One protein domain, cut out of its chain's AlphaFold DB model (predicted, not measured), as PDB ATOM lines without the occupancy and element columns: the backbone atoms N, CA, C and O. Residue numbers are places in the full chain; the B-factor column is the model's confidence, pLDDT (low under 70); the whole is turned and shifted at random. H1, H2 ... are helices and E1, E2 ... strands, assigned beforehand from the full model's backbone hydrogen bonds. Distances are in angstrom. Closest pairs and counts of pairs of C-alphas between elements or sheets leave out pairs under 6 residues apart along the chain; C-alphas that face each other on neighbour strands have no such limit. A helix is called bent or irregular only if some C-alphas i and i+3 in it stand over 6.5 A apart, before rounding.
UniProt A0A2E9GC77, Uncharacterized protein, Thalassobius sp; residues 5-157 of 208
ATOM      1  N   TYR A   5     -23.139  27.808 -32.269       63.59
ATOM      2  CA  TYR A   5     -22.068  27.486 -31.320       63.59
ATOM      3  C   TYR A   5     -21.875  25.975 -31.065       63.59
ATOM      4  O   TYR A   5     -20.757  25.478 -31.141       63.59
ATOM      5  N   GLU A   6     -22.948  25.231 -30.781       66.56
ATOM      6  CA  GLU A   6     -22.922  23.785 -30.500       66.56
ATOM      7  C   GLU A   6     -22.526  22.984 -31.745       66.56
ATOM      8  O   GLU A   6     -21.685  22.090 -31.663       66.56
ATOM      9  N   TYR A   7     -23.057  23.369 -32.912       70.75
ATOM     10  CA  TYR A   7     -22.682  22.777 -34.196       70.75
ATOM     11  C   TYR A   7     -21.192  22.986 -34.499       70.75
ATOM     12  O   TYR A   7     -20.468  22.018 -34.728       70.75
ATOM     13  N   LEU A   8     -20.709  24.231 -34.434       71.62
ATOM     14  CA  LEU A   8     -19.307  24.575 -34.696       71.62
ATOM     15  C   LEU A   8     -18.361  23.907 -33.691       71.62
ATOM     16  O   LEU A   8     -17.321  23.377 -34.075       71.62
ATOM     17  N   ASN A   9     -18.755  23.815 -32.421       67.19
ATOM     18  CA  ASN A   9     -18.014  23.047 -31.425       67.19
ATOM     19  C   ASN A   9     -17.978  21.543 -31.708       67.19
ATOM     20  O   ASN A   9     -17.077  20.877 -31.209       67.19
ATOM     21  N   ARG A  10     -18.889  20.985 -32.502       72.50
ATOM     22  CA  ARG A  10     -18.799  19.584 -32.925       72.50
ATOM     23  C   ARG A  10     -17.907  19.405 -34.148       72.50
ATOM     24  O   ARG A  10     -17.180  18.421 -34.212       72.50
ATOM     25  N   VAL A  11     -17.976  20.323 -35.112       73.19
ATOM     26  CA  VAL A  11     -17.367  20.118 -36.439       73.19
ATOM     27  C   VAL A  11     -15.987  20.748 -36.608       73.19
ATOM     28  O   VAL A  11     -15.204  20.256 -37.412       73.19
ATOM     29  N   LEU A  12     -15.658  21.803 -35.857       80.44
ATOM     30  CA  LEU A  12     -14.354  22.459 -35.960       80.44
ATOM     31  C   LEU A  12     -13.288  21.695 -35.183       80.44
ATOM     32  O   LEU A  12     -13.459  21.450 -33.988       80.44
ATOM     33  N   LYS A  13     -12.157  21.390 -35.820       80.62
ATOM     34  CA  LYS A  13     -10.987  20.840 -35.120       80.62
ATOM     35  C   LYS A  13     -10.322  21.909 -34.244       80.62
ATOM     36  O   LYS A  13     -10.070  21.666 -33.069       80.62
ATOM     37  N   VAL A  14     -10.155  23.120 -34.785       84.31
ATOM     38  CA  VAL A  14      -9.652  24.300 -34.066       84.31
ATOM     39  C   VAL A  14     -10.829  25.153 -33.595       84.31
ATOM     40  O   VAL A  14     -11.595  25.683 -34.401       84.31
ATOM     41  N   LYS A  15     -11.006  25.281 -32.276       89.06
ATOM     42  CA  LYS A  15     -12.049  26.146 -31.703       89.06
ATOM     43  C   LYS A  15     -11.614  27.597 -31.816       89.06
ATOM     44  O   LYS A  15     -10.506  27.916 -31.435       89.06
ATOM     45  N   SER A  16     -12.486  28.481 -32.282       92.12
ATOM     46  CA  SER A  16     -12.205  29.916 -32.288       92.12
ATOM     47  C   SER A  16     -13.490  30.697 -32.037       92.12
ATOM     48  O   SER A  16     -14.502  30.410 -32.686       92.12
ATOM     49  N   PRO A  17     -13.482  31.714 -31.154       94.38
ATOM     50  CA  PRO A  17     -14.614  32.623 -31.005       94.38
ATOM     51  C   PRO A  17     -15.025  33.296 -32.312       94.38
ATOM     52  O   PRO A  17     -16.205  33.570 -32.511       94.38
ATOM     53  N   LEU A  18     -14.079  33.506 -33.232       94.81
ATOM     54  CA  LEU A  18     -14.340  34.124 -34.533       94.81
ATOM     55  C   LEU A  18     -15.320  33.309 -35.389       94.81
ATOM     56  O   LEU A  18     -16.030  33.883 -36.209       94.81
ATOM     57  N   ALA A  19     -15.442  31.999 -35.157       91.69
ATOM     58  CA  ALA A  19     -16.410  31.157 -35.859       91.69
ATOM     59  C   ALA A  19     -17.878  31.509 -35.529       91.69
ATOM     60  O   ALA A  19     -18.799  31.183 -36.287       91.69
ATOM     61  N   LEU A  20     -18.115  32.192 -34.402       91.38
ATOM     62  CA  LEU A  20     -19.445  32.636 -33.974       91.38
ATOM     63  C   LEU A  20     -19.952  33.830 -34.776       91.38
ATOM     64  O   LEU A  20     -21.157  34.069 -34.817       91.38
ATOM     65  N   ILE A  21     -19.052  34.538 -35.451       93.38
ATOM     66  CA  ILE A  21     -19.407  35.690 -36.265       93.38
ATOM     67  C   ILE A  21     -20.070  35.222 -37.569       93.38
ATOM     68  O   ILE A  21     -19.650  34.211 -38.153       93.38
ATOM     69  N   PRO A  22     -21.127  35.916 -38.035       91.56
ATOM     70  CA  PRO A  22     -21.707  35.672 -39.350       91.56
ATOM     71  C   PRO A  22     -20.638  35.741 -40.442       91.56
ATOM     72  O   PRO A  22     -19.797  36.638 -40.453       91.56
ATOM     73  N   ARG A  23     -20.632  34.747 -41.333       88.25
ATOM     74  CA  ARG A  23     -19.533  34.578 -42.286       88.25
ATOM     75  C   ARG A  23     -19.544  35.655 -43.374       88.25
ATOM     76  O   ARG A  23     -18.500  36.203 -43.695       88.25
ATOM     77  N   ASP A  24     -20.731  35.979 -43.861       90.69
ATOM     78  CA  ASP A  24     -21.013  37.085 -44.772       90.69
ATOM     79  C   ASP A  24     -20.480  38.425 -44.249       90.69
ATOM     80  O   ASP A  24     -19.866  39.182 -44.999       90.69
ATOM     81  N   LEU A  25     -20.637  38.687 -42.947       93.62
ATOM     82  CA  LEU A  25     -20.051  39.866 -42.316       93.62
ATOM     83  C   LEU A  25     -18.520  39.817 -42.368       93.62
ATOM     84  O   LEU A  25     -17.899  40.794 -42.765       93.62
ATOM     85  N   VAL A  26     -17.905  38.693 -41.988       92.88
ATOM     86  CA  VAL A  26     -16.438  38.551 -42.001       92.88
ATOM     87  C   VAL A  26     -15.871  38.749 -43.408       92.88
ATOM     88  O   VAL A  26     -14.914  39.504 -43.566       92.88
ATOM     89  N   ASP A  27     -16.477  38.137 -44.426       90.94
ATOM     90  CA  ASP A  27     -16.042  38.289 -45.817       90.94
ATOM     91  C   ASP A  27     -16.145  39.755 -46.275       90.94
ATOM     92  O   ASP A  27     -15.168  40.302 -46.786       90.94
ATOM     93  N   ALA A  28     -17.263  40.435 -45.987       92.31
ATOM     94  CA  ALA A  28     -17.439  41.851 -46.318       92.31
ATOM     95  C   ALA A  28     -16.408  42.762 -45.625       92.31
ATOM     96  O   ALA A  28     -15.990  43.776 -46.184       92.31
ATOM     97  N   ILE A  29     -15.980  42.422 -44.406       93.00
ATOM     98  CA  ILE A  29     -14.938  43.163 -43.687       93.00
ATOM     99  C   ILE A  29     -13.574  42.931 -44.332       93.00
ATOM    100  O   ILE A  29     -12.834  43.890 -44.540       93.00
ATOM    101  N   ILE A  30     -13.243  41.684 -44.674       90.69
ATOM    102  CA  ILE A  30     -11.974  41.330 -45.324       90.69
ATOM    103  C   ILE A  30     -11.839  42.026 -46.681       90.69
ATOM    104  O   ILE A  30     -10.757  42.507 -47.005       90.69
ATOM    105  N   GLU A  31     -12.925  42.135 -47.445       89.12
ATOM    106  CA  GLU A  31     -12.945  42.830 -48.738       89.12
ATOM    107  C   GLU A  31     -12.633  44.330 -48.635       89.12
ATOM    108  O   GLU A  31     -12.076  44.903 -49.569       89.12
ATOM    109  N   LYS A  32     -12.944  44.967 -47.501       90.50
ATOM    110  CA  LYS A  32     -12.644  46.389 -47.258       90.50
ATOM    111  C   LYS A  32     -11.184  46.651 -46.883       90.50
ATOM    112  O   LYS A  32     -10.777  47.813 -46.841       90.50
ATOM    113  N   ARG A  33     -10.412  45.613 -46.547       89.19
ATOM    114  CA  ARG A  33      -9.027  45.762 -46.085       89.19
ATOM    115  C   ARG A  33      -8.099  46.081 -47.248       89.19
ATOM    116  O   ARG A  33      -8.190  45.484 -48.319       89.19
ATOM    117  N   SER A  34      -7.141  46.960 -46.997       80.94
ATOM    118  CA  SER A  34      -5.988  47.180 -47.866       80.94
ATOM    119  C   SER A  34      -4.718  47.311 -47.029       80.94
ATOM    120  O   SER A  34      -4.772  47.402 -45.803       80.94
ATOM    121  N   GLU A  35      -3.556  47.325 -47.684       73.88
ATOM    122  CA  GLU A  35      -2.280  47.563 -46.995       73.88
ATOM    123  C   GLU A  35      -2.258  48.916 -46.265       73.88
ATOM    124  O   GLU A  35      -1.651  49.045 -45.201       73.88
ATOM    125  N   GLU A  36      -2.968  49.904 -46.813       80.62
ATOM    126  CA  GLU A  36      -2.993  51.283 -46.323       80.62
ATOM    127  C   GLU A  36      -4.164  51.571 -45.375       80.62
ATOM    128  O   GLU A  36      -4.108  52.533 -44.610       80.62
ATOM    129  N   ASN A  37      -5.225  50.756 -45.403       85.69
ATOM    130  CA  ASN A  37      -6.450  51.025 -44.660       85.69
ATOM    131  C   ASN A  37      -7.033  49.761 -44.017       85.69
ATOM    132  O   ASN A  37      -7.411  48.800 -44.688       85.69
ATOM    133  N   GLU A  38      -7.165  49.807 -42.693       91.25
ATOM    134  CA  GLU A  38      -7.814  48.771 -41.894       91.25
ATOM    135  C   GLU A  38      -9.185  49.290 -41.419       91.25
ATOM    136  O   GLU A  38      -9.254  50.380 -40.843       91.25
ATOM    137  N   PRO A  39     -10.285  48.547 -41.626       94.62
ATOM    138  CA  PRO A  39     -11.636  48.998 -41.305       94.62
ATOM    139  C   PRO A  39     -11.924  48.872 -39.797       94.62
ATOM    140  O   PRO A  39     -12.694  48.022 -39.356       94.62
ATOM    141  N   ILE A  40     -11.312  49.738 -38.981       96.62
ATOM    142  CA  ILE A  40     -11.373  49.668 -37.507       96.62
ATOM    143  C   ILE A  40     -12.813  49.634 -36.973       96.62
ATOM    144  O   ILE A  40     -13.115  48.855 -36.075       96.62
ATOM    145  N   ALA A  41     -13.727  50.428 -37.541       96.88
ATOM    146  CA  ALA A  41     -15.130  50.427 -37.118       96.88
ATOM    147  C   ALA A  41     -15.807  49.059 -37.325       96.88
ATOM    148  O   ALA A  41     -16.577  48.608 -36.480       96.88
ATOM    149  N   ASP A  42     -15.481  48.373 -38.421       97.12
ATOM    150  CA  ASP A  42     -15.980  47.030 -38.700       97.12
ATOM    151  C   ASP A  42     -15.348  45.978 -37.759       97.12
ATOM    152  O   ASP A  42     -16.016  45.045 -37.316       97.12
ATOM    153  N   PHE A  43     -14.076  46.141 -37.381       97.38
ATOM    154  CA  PHE A  43     -13.435  45.297 -36.365       97.38
ATOM    155  C   PHE A  43     -14.067  45.457 -34.981       97.38
ATOM    156  O   PHE A  43     -14.294  44.468 -34.281       97.38
ATOM    157  N   LEU A  44     -14.427  46.682 -34.600       98.25
ATOM    158  CA  LEU A  44     -15.157  46.934 -33.359       98.25
ATOM    159  C   LEU A  44     -16.566  46.323 -33.394       98.25
ATOM    160  O   LEU A  44     -17.014  45.794 -32.379       98.25
ATOM    161  N   LEU A  45     -17.227  46.282 -34.556       97.88
ATOM    162  CA  LEU A  45     -18.494  45.561 -34.718       97.88
ATOM    163  C   LEU A  45     -18.335  44.052 -34.451       97.88
ATOM    164  O   LEU A  45     -19.182  43.460 -33.778       97.88
ATOM    165  N   ILE A  46     -17.244  43.425 -34.913       97.88
ATOM    166  CA  ILE A  46     -16.927  42.026 -34.563       97.88
ATOM    167  C   ILE A  46     -16.818  41.870 -33.041       97.88
ATOM    168  O   ILE A  46     -17.421  40.958 -32.470       97.88
ATOM    169  N   ALA A  47     -16.091  42.765 -32.370       98.25
ATOM    170  CA  ALA A  47     -15.942  42.723 -30.919       98.25
ATOM    171  C   ALA A  47     -17.292  42.864 -30.193       98.25
ATOM    172  O   ALA A  47     -17.576  42.115 -29.260       98.25
ATOM    173  N   GLU A  48     -18.171  43.763 -30.638       98.19
ATOM    174  CA  GLU A  48     -19.510  43.915 -30.063       98.19
ATOM    175  C   GLU A  48     -20.361  42.646 -30.180       98.19
ATOM    176  O   GLU A  48     -21.088  42.303 -29.243       98.19
ATOM    177  N   LEU A  49     -20.285  41.951 -31.318       97.25
ATOM    178  CA  LEU A  49     -20.989  40.685 -31.520       97.25
ATOM    179  C   LEU A  49     -20.445  39.603 -30.585       97.25
ATOM    180  O   LEU A  49     -21.222  38.973 -29.872       97.25
ATOM    181  N   LEU A  50     -19.120  39.458 -30.502       96.69
ATOM    182  CA  LEU A  50     -18.472  38.515 -29.586       96.69
ATOM    183  C   LEU A  50     -18.803  38.802 -28.115       96.69
ATOM    184  O   LEU A  50     -19.035  37.878 -27.341       96.69
ATOM    185  N   LYS A  51     -18.884  40.074 -27.712       97.00
ATOM    186  CA  LYS A  51     -19.197  40.474 -26.331       97.00
ATOM    187  C   LYS A  51     -20.623  40.104 -25.905       97.00
ATOM    188  O   LYS A  51     -20.875  39.929 -24.712       97.00
ATOM    189  N   LYS A  52     -21.554  39.986 -26.859       95.75
ATOM    190  CA  LYS A  52     -22.944  39.549 -26.621       95.75
ATOM    191  C   LYS A  52     -23.065  38.033 -26.455       95.75
ATOM    192  O   LYS A  52     -24.096  37.559 -25.971       95.75
ATOM    193  N   GLU A  53     -22.034  37.274 -26.819       93.69
ATOM    194  CA  GLU A  53     -22.008  35.831 -26.624       93.69
ATOM    195  C   GLU A  53     -21.895  35.459 -25.141       93.69
ATOM    196  O   GLU A  53     -21.338  36.174 -24.306       93.69
ATOM    197  N   LYS A  54     -22.422  34.281 -24.791       89.44
ATOM    198  CA  LYS A  54     -22.366  33.779 -23.406       89.44
ATOM    199  C   LYS A  54     -20.984  33.249 -23.014       89.44
ATOM    200  O   LYS A  54     -20.714  33.116 -21.825       89.44
ATOM    201  N   SER A  55     -20.147  32.925 -24.000       91.75
ATOM    202  CA  SER A  55     -18.825  32.326 -23.812       91.75
ATOM    203  C   SER A  55     -17.820  33.343 -23.278       91.75
ATOM    204  O   SER A  55     -17.652  34.411 -23.863       91.75
ATOM    205  N   GLU A  56     -17.098  32.985 -22.217       94.88
ATOM    206  CA  GLU A  56     -16.035  33.839 -21.677       94.88
ATOM    207  C   GLU A  56     -14.870  34.003 -22.660       94.88
ATOM    208  O   GLU A  56     -14.341  35.096 -22.830       94.88
ATOM    209  N   SER A  57     -14.549  32.947 -23.413       95.31
ATOM    210  CA  SER A  57     -13.567  33.008 -24.503       95.31
ATOM    211  C   SER A  57     -13.973  34.021 -25.591       95.31
ATOM    212  O   SER A  57     -13.132  34.749 -26.116       95.31
ATOM    213  N   ALA A  58     -15.273  34.167 -25.884       96.06
ATOM    214  CA  ALA A  58     -15.738  35.179 -26.837       96.06
ATOM    215  C   ALA A  58     -15.623  36.603 -26.281       96.06
ATOM    216  O   ALA A  58     -15.152  37.497 -26.981       96.06
ATOM    217  N   LYS A  59     -15.983  36.815 -25.012       97.81
ATOM    218  CA  LYS A  59     -15.862  38.130 -24.369       97.81
ATOM    219  C   LYS A  59     -14.411  38.576 -24.230       97.81
ATOM    220  O   LYS A  59     -14.102  39.721 -24.548       97.81
ATOM    221  N   THR A  60     -13.520  37.680 -23.810       98.31
ATOM    222  CA  THR A  60     -12.088  37.990 -23.704       98.31
ATOM    223  C   THR A  60     -11.487  38.277 -25.075       98.31
ATOM    224  O   THR A  60     -10.703  39.218 -25.204       98.31
ATOM    225  N   ARG A  61     -11.915  37.556 -26.123       98.31
ATOM    226  CA  ARG A  61     -11.512  37.849 -27.503       98.31
ATOM    227  C   ARG A  61     -12.018  39.208 -27.989       98.31
ATOM    228  O   ARG A  61     -11.270  39.926 -28.645       98.31
ATOM    229  N   ALA A  62     -13.258  39.576 -27.663       98.56
ATOM    230  CA  ALA A  62     -13.804  40.899 -27.966       98.56
ATOM    231  C   ALA A  62     -12.956  42.016 -27.346       98.56
ATOM    232  O   ALA A  62     -12.600  42.978 -28.020       98.56
ATOM    233  N   GLU A  63     -12.606  41.863 -26.070       98.62
ATOM    234  CA  GLU A  63     -11.775  42.823 -25.346       98.62
ATOM    235  C   GLU A  63     -10.376  42.941 -25.970       98.62
ATOM    236  O   GLU A  63      -9.899  44.052 -26.173       98.62
ATOM    237  N   PHE A  64      -9.754  41.831 -26.385       98.56
ATOM    238  CA  PHE A  64      -8.475  41.868 -27.107       98.56
ATOM    239  C   PHE A  64      -8.546  42.697 -28.399       98.56
ATOM    240  O   PHE A  64      -7.654  43.503 -28.668       98.56
ATOM    241  N   ILE A  65      -9.617  42.528 -29.186       98.62
ATOM    242  CA  ILE A  65      -9.845  43.301 -30.417       98.62
ATOM    243  C   ILE A  65      -9.978  44.790 -30.100       98.62
ATOM    244  O   ILE A  65      -9.313  45.607 -30.737       98.62
ATOM    245  N   ILE A  66     -10.786  45.143 -29.096       98.62
ATOM    246  CA  ILE A  66     -10.984  46.533 -28.664       98.62
ATOM    247  C   ILE A  66      -9.650  47.155 -28.239       98.62
ATOM    248  O   ILE A  66      -9.285  48.219 -28.738       98.62
ATOM    249  N   LYS A  67      -8.894  46.470 -27.377       98.38
ATOM    250  CA  LYS A  67      -7.606  46.948 -26.866       98.38
ATOM    251  C   LYS A  67      -6.587  47.178 -27.981       98.38
ATOM    252  O   LYS A  67      -6.008  48.260 -28.060       98.38
ATOM    253  N   GLN A  68      -6.405  46.218 -28.893       97.62
ATOM    254  CA  GLN A  68      -5.488  46.412 -30.021       97.62
ATOM    255  C   GLN A  68      -5.955  47.514 -30.981       97.62
ATOM    256  O   GLN A  68      -5.115  48.268 -31.466       97.62
ATOM    257  N   CYS A  69      -7.261  47.648 -31.242       97.50
ATOM    258  CA  CYS A  69      -7.793  48.750 -32.057       97.50
ATOM    259  C   CYS A  69      -7.530  50.125 -31.421       97.50
ATOM    260  O   CYS A  69      -7.342  51.105 -32.138       97.50
ATOM    261  N   ASN A  70      -7.472  50.194 -30.089       97.44
ATOM    262  CA  ASN A  70      -7.115  51.399 -29.339       97.44
ATOM    263  C   ASN A  70      -5.594  51.631 -29.235       97.44
ATOM    264  O   ASN A  70      -5.167  52.608 -28.622       97.44
ATOM    265  N   GLY A  71      -4.770  50.751 -29.814       96.19
ATOM    266  CA  GLY A  71      -3.310  50.836 -29.742       96.19
ATOM    267  C   GLY A  71      -2.723  50.423 -28.390       96.19
ATOM    268  O   GLY A  71      -1.577  50.764 -28.096       96.19
ATOM    269  N   GLU A  72      -3.481  49.708 -27.556       96.94
ATOM    270  CA  GLU A  72      -2.989  49.218 -26.271       96.94
ATOM    271  C   GLU A  72      -1.992  48.067 -26.457       96.94
ATOM    272  O   GLU A  72      -2.141  47.195 -27.321       96.94
ATOM    273  N   PHE A  73      -0.981  48.031 -25.592       93.56
ATOM    274  CA  PHE A  73      -0.076  46.895 -25.488       93.56
ATOM    275  C   PHE A  73      -0.792  45.734 -24.790       93.56
ATOM    276  O   PHE A  73      -1.248  45.880 -23.659       93.56
ATOM    277  N   CYS A  74      -0.909  44.591 -25.469       95.62
ATOM    278  CA  CYS A  74      -1.761  43.485 -25.023       95.62
ATOM    279  C   CYS A  74      -1.003  42.163 -24.837       95.62
ATOM    280  O   CYS A  74      -1.643  41.122 -24.922       95.62
ATOM    281  N   GLU A  75       0.327  42.166 -24.670       96.56
ATOM    282  CA  GLU A  75       1.123  40.921 -24.656       96.56
ATOM    283  C   GLU A  75       0.675  39.973 -23.537       96.56
ATOM    284  O   GLU A  75       0.245  38.863 -23.834       96.56
ATOM    285  N   ASP A  76       0.622  40.448 -22.291       97.31
ATOM    286  CA  ASP A  76       0.164  39.636 -21.153       97.31
ATOM    287  C   ASP A  76      -1.277  39.135 -21.345       97.31
ATOM    288  O   ASP A  76      -1.576  37.966 -21.118       97.31
ATOM    289  N   TYR A  77      -2.161  40.007 -21.840       98.00
ATOM    290  CA  TYR A  77      -3.565  39.671 -22.097       98.00
ATOM    291  C   TYR A  77      -3.721  38.630 -23.218       98.00
ATOM    292  O   TYR A  77      -4.622  37.794 -23.190       98.00
ATOM    293  N   PHE A  78      -2.857  38.687 -24.234       97.69
ATOM    294  CA  PHE A  78      -2.814  37.705 -25.309       97.69
ATOM    295  C   PHE A  78      -2.344  36.350 -24.777       97.69
ATOM    296  O   PHE A  78      -3.033  35.359 -25.000       97.69
ATOM    297  N   GLU A  79      -1.232  36.303 -24.042       96.44
ATOM    298  CA  GLU A  79      -0.699  35.046 -23.506       96.44
ATOM    299  C   GLU A  79      -1.641  34.400 -22.475       96.44
ATOM    300  O   GLU A  79      -1.801  33.183 -22.478       96.44
ATOM    301  N   GLU A  80      -2.349  35.190 -21.659       97.31
ATOM    302  CA  GLU A  80      -3.332  34.677 -20.692       97.31
ATOM    303  C   GLU A  80      -4.512  33.950 -21.362       97.31
ATOM    304  O   GLU A  80      -5.065  32.994 -20.811       97.31
ATOM    305  N   HIS A  81      -4.925  34.392 -22.552       97.62
ATOM    306  CA  HIS A  81      -6.190  33.966 -23.154       97.62
ATOM    307  C   HIS A  81      -6.063  33.230 -24.494       97.62
ATOM    308  O   HIS A  81      -7.056  32.633 -24.929       97.62
ATOM    309  N   ARG A  82      -4.888  33.221 -25.142       96.06
ATOM    310  CA  ARG A  82      -4.658  32.634 -26.480       96.06
ATOM    311  C   ARG A  82      -5.181  31.207 -26.620       96.06
ATOM    312  O   ARG A  82      -5.888  30.912 -27.585       96.06
ATOM    313  N   ASP A  83      -4.943  30.358 -25.625       94.81
ATOM    314  CA  ASP A  83      -5.369  28.957 -25.653       94.81
ATOM    315  C   ASP A  83      -6.899  28.849 -25.661       94.81
ATOM    316  O   ASP A  83      -7.478  28.046 -26.396       94.81
ATOM    317  N   SER A  84      -7.586  29.722 -24.913       94.56
ATOM    318  CA  SER A  84      -9.052  29.776 -24.891       94.56
ATOM    319  C   SER A  84      -9.645  30.226 -26.228       94.56
ATOM    320  O   SER A  84     -10.789  29.888 -26.541       94.56
ATOM    321  N   TRP A  85      -8.877  30.967 -27.029       95.31
ATOM    322  CA  TRP A  85      -9.236  31.382 -28.386       95.31
ATOM    323  C   TRP A  85      -8.844  30.343 -29.444       95.31
ATOM    324  O   TRP A  85      -9.097  30.563 -30.629       95.31
ATOM    325  N   GLY A  86      -8.245  29.231 -29.003       93.38
ATOM    326  CA  GLY A  86      -7.711  28.155 -29.825       93.38
ATOM    327  C   GLY A  86      -6.474  28.548 -30.610       93.38
ATOM    328  O   GLY A  86      -6.318  28.090 -31.736       93.38
ATOM    329  N   ILE A  87      -5.612  29.394 -30.042       94.56
ATOM    330  CA  ILE A  87      -4.278  29.719 -30.561       94.56
ATOM    331  C   ILE A  87      -3.249  29.014 -29.661       94.56
ATOM    332  O   ILE A  87      -2.963  29.528 -28.578       94.56
ATOM    333  N   PRO A  88      -2.691  27.863 -30.080       91.25
ATOM    334  CA  PRO A  88      -1.774  27.081 -29.262       91.25
ATOM    335  C   PRO A  88      -0.517  27.860 -28.893       91.25
ATOM    336  O   PRO A  88      -0.025  28.683 -29.672       91.25
ATOM    337  N   THR A  89       0.032  27.555 -27.725       90.06
ATOM    338  CA  THR A  89       1.403  27.920 -27.368       90.06
ATOM    339  C   THR A  89       2.371  26.938 -28.029       90.06
ATOM    340  O   THR A  89       2.346  25.749 -27.729       90.06
ATOM    341  N   PHE A  90       3.205  27.439 -28.940       86.06
ATOM    342  CA  PHE A  90       4.227  26.653 -29.640       86.06
ATOM    343  C   PHE A  90       5.579  26.826 -28.949       86.06
ATOM    344  O   PHE A  90       5.912  27.947 -28.554       86.06
ATOM    345  N   ALA A  91       6.387  25.769 -28.855       79.06
ATOM    346  CA  ALA A  91       7.652  25.790 -28.116       79.06
ATOM    347  C   ALA A  91       8.631  26.878 -28.607       79.06
ATOM    348  O   ALA A  91       9.367  27.461 -27.811       79.06
ATOM    349  N   GLN A  92       8.610  27.205 -29.903       78.25
ATOM    350  CA  GLN A  92       9.473  28.220 -30.520       78.25
ATOM    351  C   GLN A  92       8.778  29.574 -30.739       78.25
ATOM    352  O   GLN A  92       9.267  30.396 -31.513       78.25
ATOM    353  N   ASN A  93       7.643  29.835 -30.075       81.38
ATOM    354  CA  ASN A  93       6.854  31.061 -30.263       81.38
ATOM    355  C   ASN A  93       6.549  31.345 -31.745       81.38
ATOM    356  O   ASN A  93       6.611  32.492 -32.199       81.38
ATOM    357  N   LEU A  94       6.199  30.292 -32.500       85.44
ATOM    358  CA  LEU A  94       5.857  30.379 -33.930       85.44
ATOM    359  C   LEU A  94       4.769  31.436 -34.190       85.44
ATOM    360  O   LEU A  94       4.768  32.106 -35.226       85.44
ATOM    361  N   ILE A  95       3.903  31.639 -33.191       90.25
ATOM    362  CA  ILE A  95       2.910  32.708 -33.131       90.25
ATOM    363  C   ILE A  95       3.091  33.505 -31.855       90.25
ATOM    364  O   ILE A  95       3.054  32.951 -30.751       90.25
ATOM    365  N   SER A  96       3.193  34.817 -32.032       93.25
ATOM    366  CA  SER A  96       3.253  35.803 -30.958       93.25
ATOM    367  C   SER A  96       2.262  36.932 -31.215       93.25
ATOM    368  O   SER A  96       1.788  37.113 -32.339       93.25
ATOM    369  N   ILE A  97       2.031  37.782 -30.217       95.31
ATOM    370  CA  ILE A  97       1.215  38.990 -30.386       95.31
ATOM    371  C   ILE A  97       1.689  39.901 -31.534       95.31
ATOM    372  O   ILE A  97       0.879  40.595 -32.143       95.31
ATOM    373  N   LYS A  98       2.979  39.878 -31.897       94.69
ATOM    374  CA  LYS A  98       3.534  40.686 -33.003       94.69
ATOM    375  C   LYS A  98       2.973  40.289 -34.372       94.69
ATOM    376  O   LYS A  98       3.108  41.034 -35.341       94.69
ATOM    377  N   ASP A  99       2.376  39.106 -34.455       95.12
ATOM    378  CA  ASP A  99       1.714  38.579 -35.645       95.12
ATOM    379  C   ASP A  99       0.228  38.975 -35.703       95.12
ATOM    380  O   ASP A  99      -0.443  38.727 -36.707       95.12
ATOM    381  N   PHE A 100      -0.264  39.671 -34.669       96.12
ATOM    382  CA  PHE A 100      -1.609  40.230 -34.577       96.12
ATOM    383  C   PHE A 100      -1.609  41.748 -34.779       96.12
ATOM    384  O   PHE A 100      -0.690  42.457 -34.368       96.12
ATOM    385  N   LYS A 101      -2.651  42.241 -35.448       95.06
ATOM    386  CA  LYS A 101      -2.926  43.663 -35.664       95.06
ATOM    387  C   LYS A 101      -4.428  43.872 -35.543       95.06
ATOM    388  O   LYS A 101      -5.199  43.123 -36.139       95.06
ATOM    389  N   ASN A 102      -4.841  44.882 -34.777       96.56
ATOM    390  CA  ASN A 102      -6.252  45.186 -34.503       96.56
ATOM    391  C   ASN A 102      -7.056  43.987 -33.961       96.56
ATOM    392  O   ASN A 102      -8.259  43.886 -34.175       96.56
ATOM    393  N   GLY A 103      -6.385  43.058 -33.282       96.62
ATOM    394  CA  GLY A 103      -6.989  41.870 -32.698       96.62
ATOM    395  C   GLY A 103      -7.141  40.688 -33.645       96.62
ATOM    396  O   GLY A 103      -7.884  39.772 -33.312       96.62
ATOM    397  N   PHE A 104      -6.471  40.676 -34.799       96.50
ATOM    398  CA  PHE A 104      -6.534  39.572 -35.762       96.50
ATOM    399  C   PHE A 104      -5.150  39.191 -36.277       96.50
ATOM    400  O   PHE A 104      -4.271  40.050 -36.379       96.50
ATOM    401  N   LEU A 105      -4.959  37.917 -36.617       95.38
ATOM    402  CA  LEU A 105      -3.713  37.435 -37.209       95.38
ATOM    403  C   LEU A 105      -3.505  38.057 -38.597       95.38
ATOM    404  O   LEU A 105      -4.135  37.650 -39.568       95.38
ATOM    405  N   TRP A 106      -2.614  39.044 -38.701       93.75
ATOM    406  CA  TRP A 106      -2.342  39.744 -39.964       93.75
ATOM    407  C   TRP A 106      -1.160  39.139 -40.717       93.75
ATOM    408  O   TRP A 106      -1.108  39.215 -41.948       93.75
ATOM    409  N   ARG A 107      -0.219  38.528 -39.985       92.44
ATOM    410  CA  ARG A 107       0.991  37.920 -40.532       92.44
ATOM    411  C   ARG A 107       1.051  36.437 -40.194       92.44
ATOM    412  O   ARG A 107       1.066  36.072 -39.024       92.44
ATOM    413  N   MET A 108       1.176  35.605 -41.219       90.06
ATOM    414  CA  MET A 108       1.465  34.179 -41.090       90.06
ATOM    415  C   MET A 108       2.920  33.908 -41.456       90.06
ATOM    416  O   MET A 108       3.385  34.387 -42.488       90.06
ATOM    417  N   LYS A 109       3.621  33.127 -40.634       87.12
ATOM    418  CA  LYS A 109       4.966  32.625 -40.936       87.12
ATOM    419  C   LYS A 109       4.879  31.115 -41.087       87.12
ATOM    420  O   LYS A 109       4.511  30.451 -40.128       87.12
ATOM    421  N   SER A 110       5.190  30.587 -42.262       81.25
ATOM    422  CA  SER A 110       5.305  29.146 -42.474       81.25
ATOM    423  C   SER A 110       6.773  28.765 -42.489       81.25
ATOM    424  O   SER A 110       7.532  29.298 -43.300       81.25
ATOM    425  N   TYR A 111       7.148  27.845 -41.612       77.56
ATOM    426  CA  TYR A 111       8.490  27.281 -41.549       77.56
ATOM    427  C   TYR A 111       8.511  25.952 -42.297       77.56
ATOM    428  O   TYR A 111       7.527  25.216 -42.275       77.56
ATOM    429  N   THR A 112       9.580  25.693 -43.044       63.66
ATOM    430  CA  THR A 112       9.608  24.587 -44.004       63.66
ATOM    431  C   THR A 112       9.728  23.211 -43.355       63.66
ATOM    432  O   THR A 112       9.019  22.337 -43.832       63.66
ATOM    433  N   THR A 113      10.534  23.005 -42.300       61.91
ATOM    434  CA  THR A 113      10.664  21.709 -41.569       61.91
ATOM    435  C   THR A 113      11.575  21.783 -40.318       61.91
ATOM    436  O   THR A 113      12.259  20.815 -39.982       61.91
ATOM    437  N   ALA A 114      11.713  22.933 -39.663       62.03
ATOM    438  CA  ALA A 114      12.771  23.127 -38.664       62.03
ATOM    439  C   ALA A 114      12.361  22.892 -37.210       62.03
ATOM    440  O   ALA A 114      13.235  22.800 -36.344       62.03
ATOM    441  N   PHE A 115      11.062  22.837 -36.915       70.88
ATOM    442  CA  PHE A 115      10.586  22.860 -35.536       70.88
ATOM    443  C   PHE A 115       9.744  21.639 -35.187       70.88
ATOM    444  O   PHE A 115       8.994  21.108 -36.002       70.88
ATOM    445  N   GLU A 116       9.864  21.205 -33.929       72.94
ATOM    446  CA  GLU A 116       9.158  20.033 -33.393       72.94
ATOM    447  C   GLU A 116       7.632  20.146 -33.559       72.94
ATOM    448  O   GLU A 116       6.957  19.145 -33.798       72.94
ATOM    449  N   ASP A 117       7.107  21.374 -33.508       79.06
ATOM    450  CA  ASP A 117       5.680  21.671 -33.612       79.06
ATOM    451  C   ASP A 117       5.196  21.960 -35.047       79.06
ATOM    452  O   ASP A 117       4.024  22.293 -35.221       79.06
ATOM    453  N   ASP A 118       6.029  21.832 -36.089       76.38
ATOM    454  CA  ASP A 118       5.667  22.257 -37.457       76.38
ATOM    455  C   ASP A 118       4.380  21.592 -37.969       76.38
ATOM    456  O   ASP A 118       3.521  22.255 -38.551       76.38
ATOM    457  N   GLY A 119       4.184  20.300 -37.687       81.00
ATOM    458  CA  GLY A 119       2.955  19.592 -38.064       81.00
ATOM    459  C   GLY A 119       1.714  20.078 -37.304       81.00
ATOM    460  O   GLY A 119       0.630  20.171 -37.881       81.00
ATOM    461  N   ILE A 120       1.866  20.425 -36.021       85.75
ATOM    462  CA  ILE A 120       0.777  20.952 -35.179       85.75
ATOM    463  C   ILE A 120       0.429  22.372 -35.622       85.75
ATOM    464  O   ILE A 120      -0.746  22.724 -35.729       85.75
ATOM    465  N   PHE A 121       1.445  23.180 -35.911       86.94
ATOM    466  CA  PHE A 121       1.293  24.522 -36.445       86.94
ATOM    467  C   PHE A 121       0.592  24.492 -37.805       86.94
ATOM    468  O   PHE A 121      -0.371  25.233 -38.005       86.94
ATOM    469  N   GLU A 122       1.017  23.598 -38.705       85.69
ATOM    470  CA  GLU A 122       0.406  23.417 -40.020       85.69
ATOM    471  C   GLU A 122      -1.070  23.040 -39.919       85.69
ATOM    472  O   GLU A 122      -1.939  23.663 -40.536       85.69
ATOM    473  N   GLU A 123      -1.375  22.042 -39.097       87.25
ATOM    474  CA  GLU A 123      -2.747  21.628 -38.843       87.25
ATOM    475  C   GLU A 123      -3.588  22.770 -38.263       87.25
ATOM    476  O   GLU A 123      -4.707  23.012 -38.719       87.25
ATOM    477  N   TRP A 124      -3.043  23.495 -37.285       90.88
ATOM    478  CA  TRP A 124      -3.735  24.608 -36.660       90.88
ATOM    479  C   TRP A 124      -4.059  25.706 -37.677       90.88
ATOM    480  O   TRP A 124      -5.218  26.108 -37.804       90.88
ATOM    481  N   TYR A 125      -3.070  26.189 -38.434       88.56
ATOM    482  CA  TYR A 125      -3.295  27.341 -39.303       88.56
ATOM    483  C   TYR A 125      -4.165  26.982 -40.514       88.56
ATOM    484  O   TYR A 125      -4.971  27.800 -40.963       88.56
ATOM    485  N   THR A 126      -4.071  25.749 -41.020       88.50
ATOM    486  CA  THR A 126      -4.928  25.280 -42.120       88.50
ATOM    487  C   THR A 126      -6.379  25.078 -41.701       88.50
ATOM    488  O   THR A 126      -7.198  24.747 -42.544       88.50
ATOM    489  N   GLN A 127      -6.731  25.269 -40.427       89.00
ATOM    490  CA  GLN A 127      -8.090  25.048 -39.920       89.00
ATOM    491  C   GLN A 127      -8.597  26.185 -39.022       89.00
ATOM    492  O   GLN A 127      -9.768  26.208 -38.637       89.00
ATOM    493  N   SER A 128      -7.736  27.150 -38.698       91.94
ATOM    494  CA  SER A 128      -8.055  28.283 -37.839       91.94
ATOM    495  C   SER A 128      -8.843  29.367 -38.574       91.94
ATOM    496  O   SER A 128      -8.532  29.742 -39.705       91.94
ATOM    497  N   TYR A 129      -9.832  29.950 -37.890       92.94
ATOM    498  CA  TYR A 129     -10.536  31.145 -38.372       92.94
ATOM    499  C   TYR A 129      -9.648  32.395 -38.375       92.94
ATOM    500  O   TYR A 129      -9.978  33.365 -39.052       92.94
ATOM    501  N   GLU A 130      -8.506  32.375 -37.682       94.50
ATOM    502  CA  GLU A 130      -7.509  33.449 -37.766       94.50
ATOM    503  C   GLU A 130      -6.983  33.628 -39.197       94.50
ATOM    504  O   GLU A 130      -6.710  34.745 -39.631       94.50
ATOM    505  N   THR A 131      -6.933  32.545 -39.976       92.38
ATOM    506  CA  THR A 131      -6.428  32.530 -41.355       92.38
ATOM    507  C   THR A 131      -7.246  33.420 -42.295       92.38
ATOM    508  O   THR A 131      -6.729  33.904 -43.302       92.38
ATOM    509  N   LEU A 132      -8.497  33.729 -41.935       92.62
ATOM    510  CA  LEU A 132      -9.347  34.687 -42.649       92.62
ATOM    511  C   LEU A 132      -8.768  36.106 -42.656       92.62
ATOM    512  O   LEU A 132      -9.041  36.876 -43.573       92.62
ATOM    513  N   PHE A 133      -7.945  36.453 -41.671       94.38
ATOM    514  CA  PHE A 133      -7.439  37.808 -41.488       94.38
ATOM    515  C   PHE A 133      -5.982  37.985 -41.932       94.38
ATOM    516  O   PHE A 133      -5.429  39.080 -41.795       94.38
ATOM    517  N   ILE A 134      -5.368  36.969 -42.533       93.00
ATOM    518  CA  ILE A 134      -4.004  37.089 -43.047       93.00
ATOM    519  C   ILE A 134      -3.979  38.077 -44.214       93.00
ATOM    520  O   ILE A 134      -4.740  37.940 -45.175       93.00
ATOM    521  N   THR A 135      -3.069  39.046 -44.138       92.06
ATOM    522  CA  THR A 135      -2.737  39.947 -45.253       92.06
ATOM    523  C   THR A 135      -1.284  39.854 -45.697       92.06
ATOM    524  O   THR A 135      -0.906  40.396 -46.736       92.06
ATOM    525  N   ARG A 136      -0.463  39.159 -44.906       91.88
ATOM    526  CA  ARG A 136       0.953  38.932 -45.153       91.88
ATOM    527  C   ARG A 136       1.298  37.486 -44.846       91.88
ATOM    528  O   ARG A 136       1.151  37.039 -43.710       91.88
ATOM    529  N   TYR A 137       1.812  36.783 -45.838       90.38
ATOM    530  CA  TYR A 137       2.377  35.455 -45.671       90.38
ATOM    531  C   TYR A 137       3.889  35.523 -45.849       90.38
ATOM    532  O   TYR A 137       4.387  36.185 -46.756       90.38
ATOM    533  N   GLU A 138       4.625  34.843 -44.982       88.50
ATOM    534  CA  GLU A 138       6.072  34.724 -45.066       88.50
ATOM    535  C   GLU A 138       6.461  33.249 -45.060       88.50
ATOM    536  O   GLU A 138       6.086  32.520 -44.142       88.50
ATOM    537  N   ALA A 139       7.236  32.827 -46.056       84.31
ATOM    538  CA  ALA A 139       7.877  31.521 -46.039       84.31
ATOM    539  C   ALA A 139       9.295  31.677 -45.491       84.31
ATOM    540  O   ALA A 139      10.072  32.526 -45.948       84.31
ATOM    541  N   TRP A 140       9.597  30.867 -44.488       82.25
ATOM    542  CA  TRP A 140      10.851  30.873 -43.765       82.25
ATOM    543  C   TRP A 140      11.501  29.502 -43.879       82.25
ATOM    544  O   TRP A 140      10.855  28.477 -43.670       82.25
ATOM    545  N   ASP A 141      12.783  29.503 -44.211       78.19
ATOM    546  CA  ASP A 141      13.651  28.351 -44.071       78.19
ATOM    547  C   ASP A 141      14.352  28.486 -42.723       78.19
ATOM    548  O   ASP A 141      14.913  29.532 -42.395       78.19
ATOM    549  N   ALA A 142      14.245  27.452 -41.906       68.94
ATOM    550  CA  ALA A 142      14.853  27.416 -40.587       68.94
ATOM    551  C   ALA A 142      15.879  26.272 -40.485       68.94
ATOM    552  O   ALA A 142      16.083  25.702 -39.418       68.94
ATOM    553  N   GLY A 143      16.537  25.950 -41.608       65.44
ATOM    554  CA  GLY A 143      17.689  25.053 -41.665       65.44
ATOM    555  C   GLY A 143      18.904  25.508 -40.835       65.44
ATOM    556  O   GLY A 143      18.859  26.467 -40.063       65.44
ATOM    557  N   ASP A 144      20.028  24.811 -41.019       54.66
ATOM    558  CA  ASP A 144      21.203  24.848 -40.126       54.66
ATOM    559  C   ASP A 144      21.838  26.240 -39.899       54.66
ATOM    560  O   ASP A 144      22.531  26.450 -38.902       54.66
ATOM    561  N   SER A 145      21.624  27.207 -40.799       52.62
ATOM    562  CA  SER A 145      22.178  28.571 -40.715       52.62
ATOM    563  C   SER A 145      21.287  29.591 -39.992       52.62
ATOM    564  O   SER A 145      21.703  30.739 -39.816       52.62
ATOM    565  N   GLY A 146      20.092  29.194 -39.549       55.69
ATOM    566  CA  GLY A 146      19.117  30.054 -38.873       55.69
ATOM    567  C   GLY A 146      17.944  30.486 -39.760       55.69
ATOM    568  O   GLY A 146      17.883  30.164 -40.939       55.69
ATOM    569  N   ASN A 147      17.005  31.221 -39.152       66.75
ATOM    570  CA  ASN A 147      15.734  31.646 -39.751       66.75
ATOM    571  C   ASN A 147      15.942  32.613 -40.937       66.75
ATOM    572  O   ASN A 147      15.994  33.831 -40.740       66.75
ATOM    573  N   GLU A 148      16.014  32.102 -42.165       74.06
ATOM    574  CA  GLU A 148      16.054  32.899 -43.391       74.06
ATOM    575  C   GLU A 148      14.663  32.993 -44.020       74.06
ATOM    576  O   GLU A 148      14.016  32.006 -44.362       74.06
ATOM    577  N   LYS A 149      14.188  34.222 -44.214       81.44
ATOM    578  CA  LYS A 149      12.950  34.465 -44.947       81.44
ATOM    579  C   LYS A 149      13.237  34.509 -46.442       81.44
ATOM    580  O   LYS A 149      13.813  35.487 -46.915       81.44
ATOM    581  N   PHE A 150      12.765  33.512 -47.179       83.50
ATOM    582  CA  PHE A 150      13.019  33.402 -48.616       83.50
ATOM    583  C   PHE A 150      11.843  33.872 -49.486       83.50
ATOM    584  O   PHE A 150      12.015  34.078 -50.687       83.50
ATOM    585  N   HIS A 151      10.650  34.072 -48.911       85.62
ATOM    586  CA  HIS A 151       9.486  34.536 -49.669       85.62
ATOM    587  C   HIS A 151       8.506  35.357 -48.819       85.62
ATOM    588  O   HIS A 151       8.294  35.074 -47.638       85.62
ATOM    589  N   ILE A 152       7.893  36.375 -49.432       89.69
ATOM    590  CA  ILE A 152       6.811  37.172 -48.842       89.69
ATOM    591  C   ILE A 152       5.727  37.371 -49.890       89.69
ATOM    592  O   ILE A 152       6.025  37.834 -50.988       89.69
ATOM    593  N   GLU A 153       4.485  37.120 -49.496       90.00
ATOM    594  CA  GLU A 153       3.305  37.438 -50.290       90.00
ATOM    595  C   GLU A 153       2.391  38.389 -49.511       90.00
ATOM    596  O   GLU A 153       2.129  38.184 -48.321       90.00
ATOM    597  N   TYR A 154       1.888  39.417 -50.193       90.06
ATOM    598  CA  TYR A 154       0.881  40.339 -49.673       90.06
ATOM    599  C   TYR A 154      -0.421  40.212 -50.460       90.06
ATOM    600  O   TYR A 154      -0.431  39.871 -51.641       90.06
ATOM    601  N   GLY A 155      -1.535  40.515 -49.806       87.62
ATOM    602  CA  GLY A 155      -2.854  40.515 -50.427       87.62
ATOM    603  C   GLY A 155      -3.919  40.037 -49.459       87.62
ATOM    604  O   GLY A 155      -3.641  39.767 -48.300       87.62
ATOM    605  N   ASN A 156      -5.163  39.917 -49.918       86.62
ATOM    606  CA  ASN A 156      -6.174  39.273 -49.085       86.62
ATOM    607  C   ASN A 156      -5.871  37.768 -48.940       86.62
ATOM    608  O   ASN A 156      -5.271  37.149 -49.824       86.62
ATOM    609  N   CYS A 157      -6.316  37.173 -47.834       88.31
ATOM    610  CA  CYS A 157      -6.072  35.767 -47.517       88.31
ATOM    611  C   CYS A 157      -6.480  34.817 -48.657       88.31
ATOM    612  O   CYS A 157      -5.748  33.880 -48.961       88.31
TER     613      CYS A 157
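This is residues 5 to 157 of the 208 residues of an uncharacterized protein of Thalassobius sp (UniProt A0A2E9GC77). A small three-stranded sheet, E1 E2 E3, makes one side of the domain, and three longer helices, H4, H5 and H6, stand side by side in a row on the other, folded as two successive helical hairpins. The short helix H8 lies in the middle of the domain, between the sheet and the short helix H2, which packs on residues 57 to 61 of H5; H7 lies beside E1, H1 lies near H2, H3 lies near H4 and H8, and the long unnamed stretch of residues 86 to 106 leads from H6 to the sheet. The printed part has 153 residues, with eight named helices and three named strands in the order H1 H2 H3 H4 H5 H6 E1 H7 H8 E2 E3; the sheet has the order E1 E2 E3 and is mixed, and the class is mixed, helices and strands. The whole is compact, with a radius of gyration of the C-alphas of 15.4 A, and spans 48 by 36 by 28 A.

In the sheet, E1 is residues 107 to 111, 13.1 A from first to last C-alpha, and begins with C-alpha 107 at (0.991, 37.920, -40.532). E2 is residues 136 to 141, 16.6 A long, and E3 is residues 148 to 154, 18.0 A long, ending with C-alpha 154 at (0.881, 40.339, -49.673). Between E1 and E2 along the chain come H7, residues 118 to 125, 10.5 A long, and H8, residues 129 to 133. The longest helix by residues is H5, residues 56 to 69, 20.0 A long; before it comes H4, residues 40 to 52, 18.8 A, and after it H6, residues 75 to 85, 14.6 A. H6 is irregular: C-alphas 80 and 83 are 7.8 A apart. H1, residues 5 to 11, begins with C-alpha 5 at (-22.068, 27.486, -31.320); H2 is residues 17 to 20, and H3 is residues 23 to 31, 12.4 A long.

E2 is the inner strand of the sheet. E1 is parallel to it at 20 degrees, with N 110 and O 138 2.8 A apart, within hydrogen-bond range. E3 is antiparallel to E2 at 161 degrees and forms a hairpin with it; N 137 and O 153 are 2.9 A apart, within that range. E1, H7 H8, E2 is a strand-helix-strand unit, two parallel neighbour strands joined through helices, and its crossover is right-handed. H7 only grazes the sheet with residues 118 to 125, and H8 only grazes it with residues 130 to 133. H8 only just touches H2, with 3 pairs of C-alphas within 8 A; the closest, those of Leu 18 and Tyr 129, are 6.2 A apart. H2 and H5 are the hubs, touching three helices each. H5 touches H2 with residues 57 to 61 alone; the closest C-alphas, of Pro 17 and Ala 58, are 5.0 A apart. H4 and H5 touch and form a helical hairpin at a shallow tilt of 19 degrees, opposite ways, the C-alphas of Ala 47 and Ala 62 coming closest at 4.1 A. H5 and H6, also a helical hairpin, touch at a steep tilt of 39 degrees, opposite ways, with the closest C-alphas, of Ser 57 and Ser 84, 5.6 A apart. H4 and H6 are apart. H3 is close to H4 but not clearly touching; the closest C-alphas, of Ile 29 and Asp 42, are 6.4 A apart. H1 is close to H2 but not clearly touching, the C-alphas of Tyr 5 and Leu 20 coming closest at 6.4 A. Every O i to N i+4 pair is within hydrogen-bond range in H1, H3, H4, H5 and H7; the count is 5 of 7 in H6 and 0 of 1 in H8, where 2 of 2 O i to N i+3 pairs are within range, and H2 is too short for an O i to N i+4 pair.

The two C-alphas farthest apart, those of Lys 52 and Ser 145, are 48.5 A apart. The printed part has no cut. The link from H6 to E1, 21 residues, is long; within it residues 100 to 101 pair with residues 104 to 105, antiparallel. The mean pLDDT of the printed part is 88.4, and it is under 70 at residues 5 to 6, residue 9, residues 112 to 114 and residues 142 to 147.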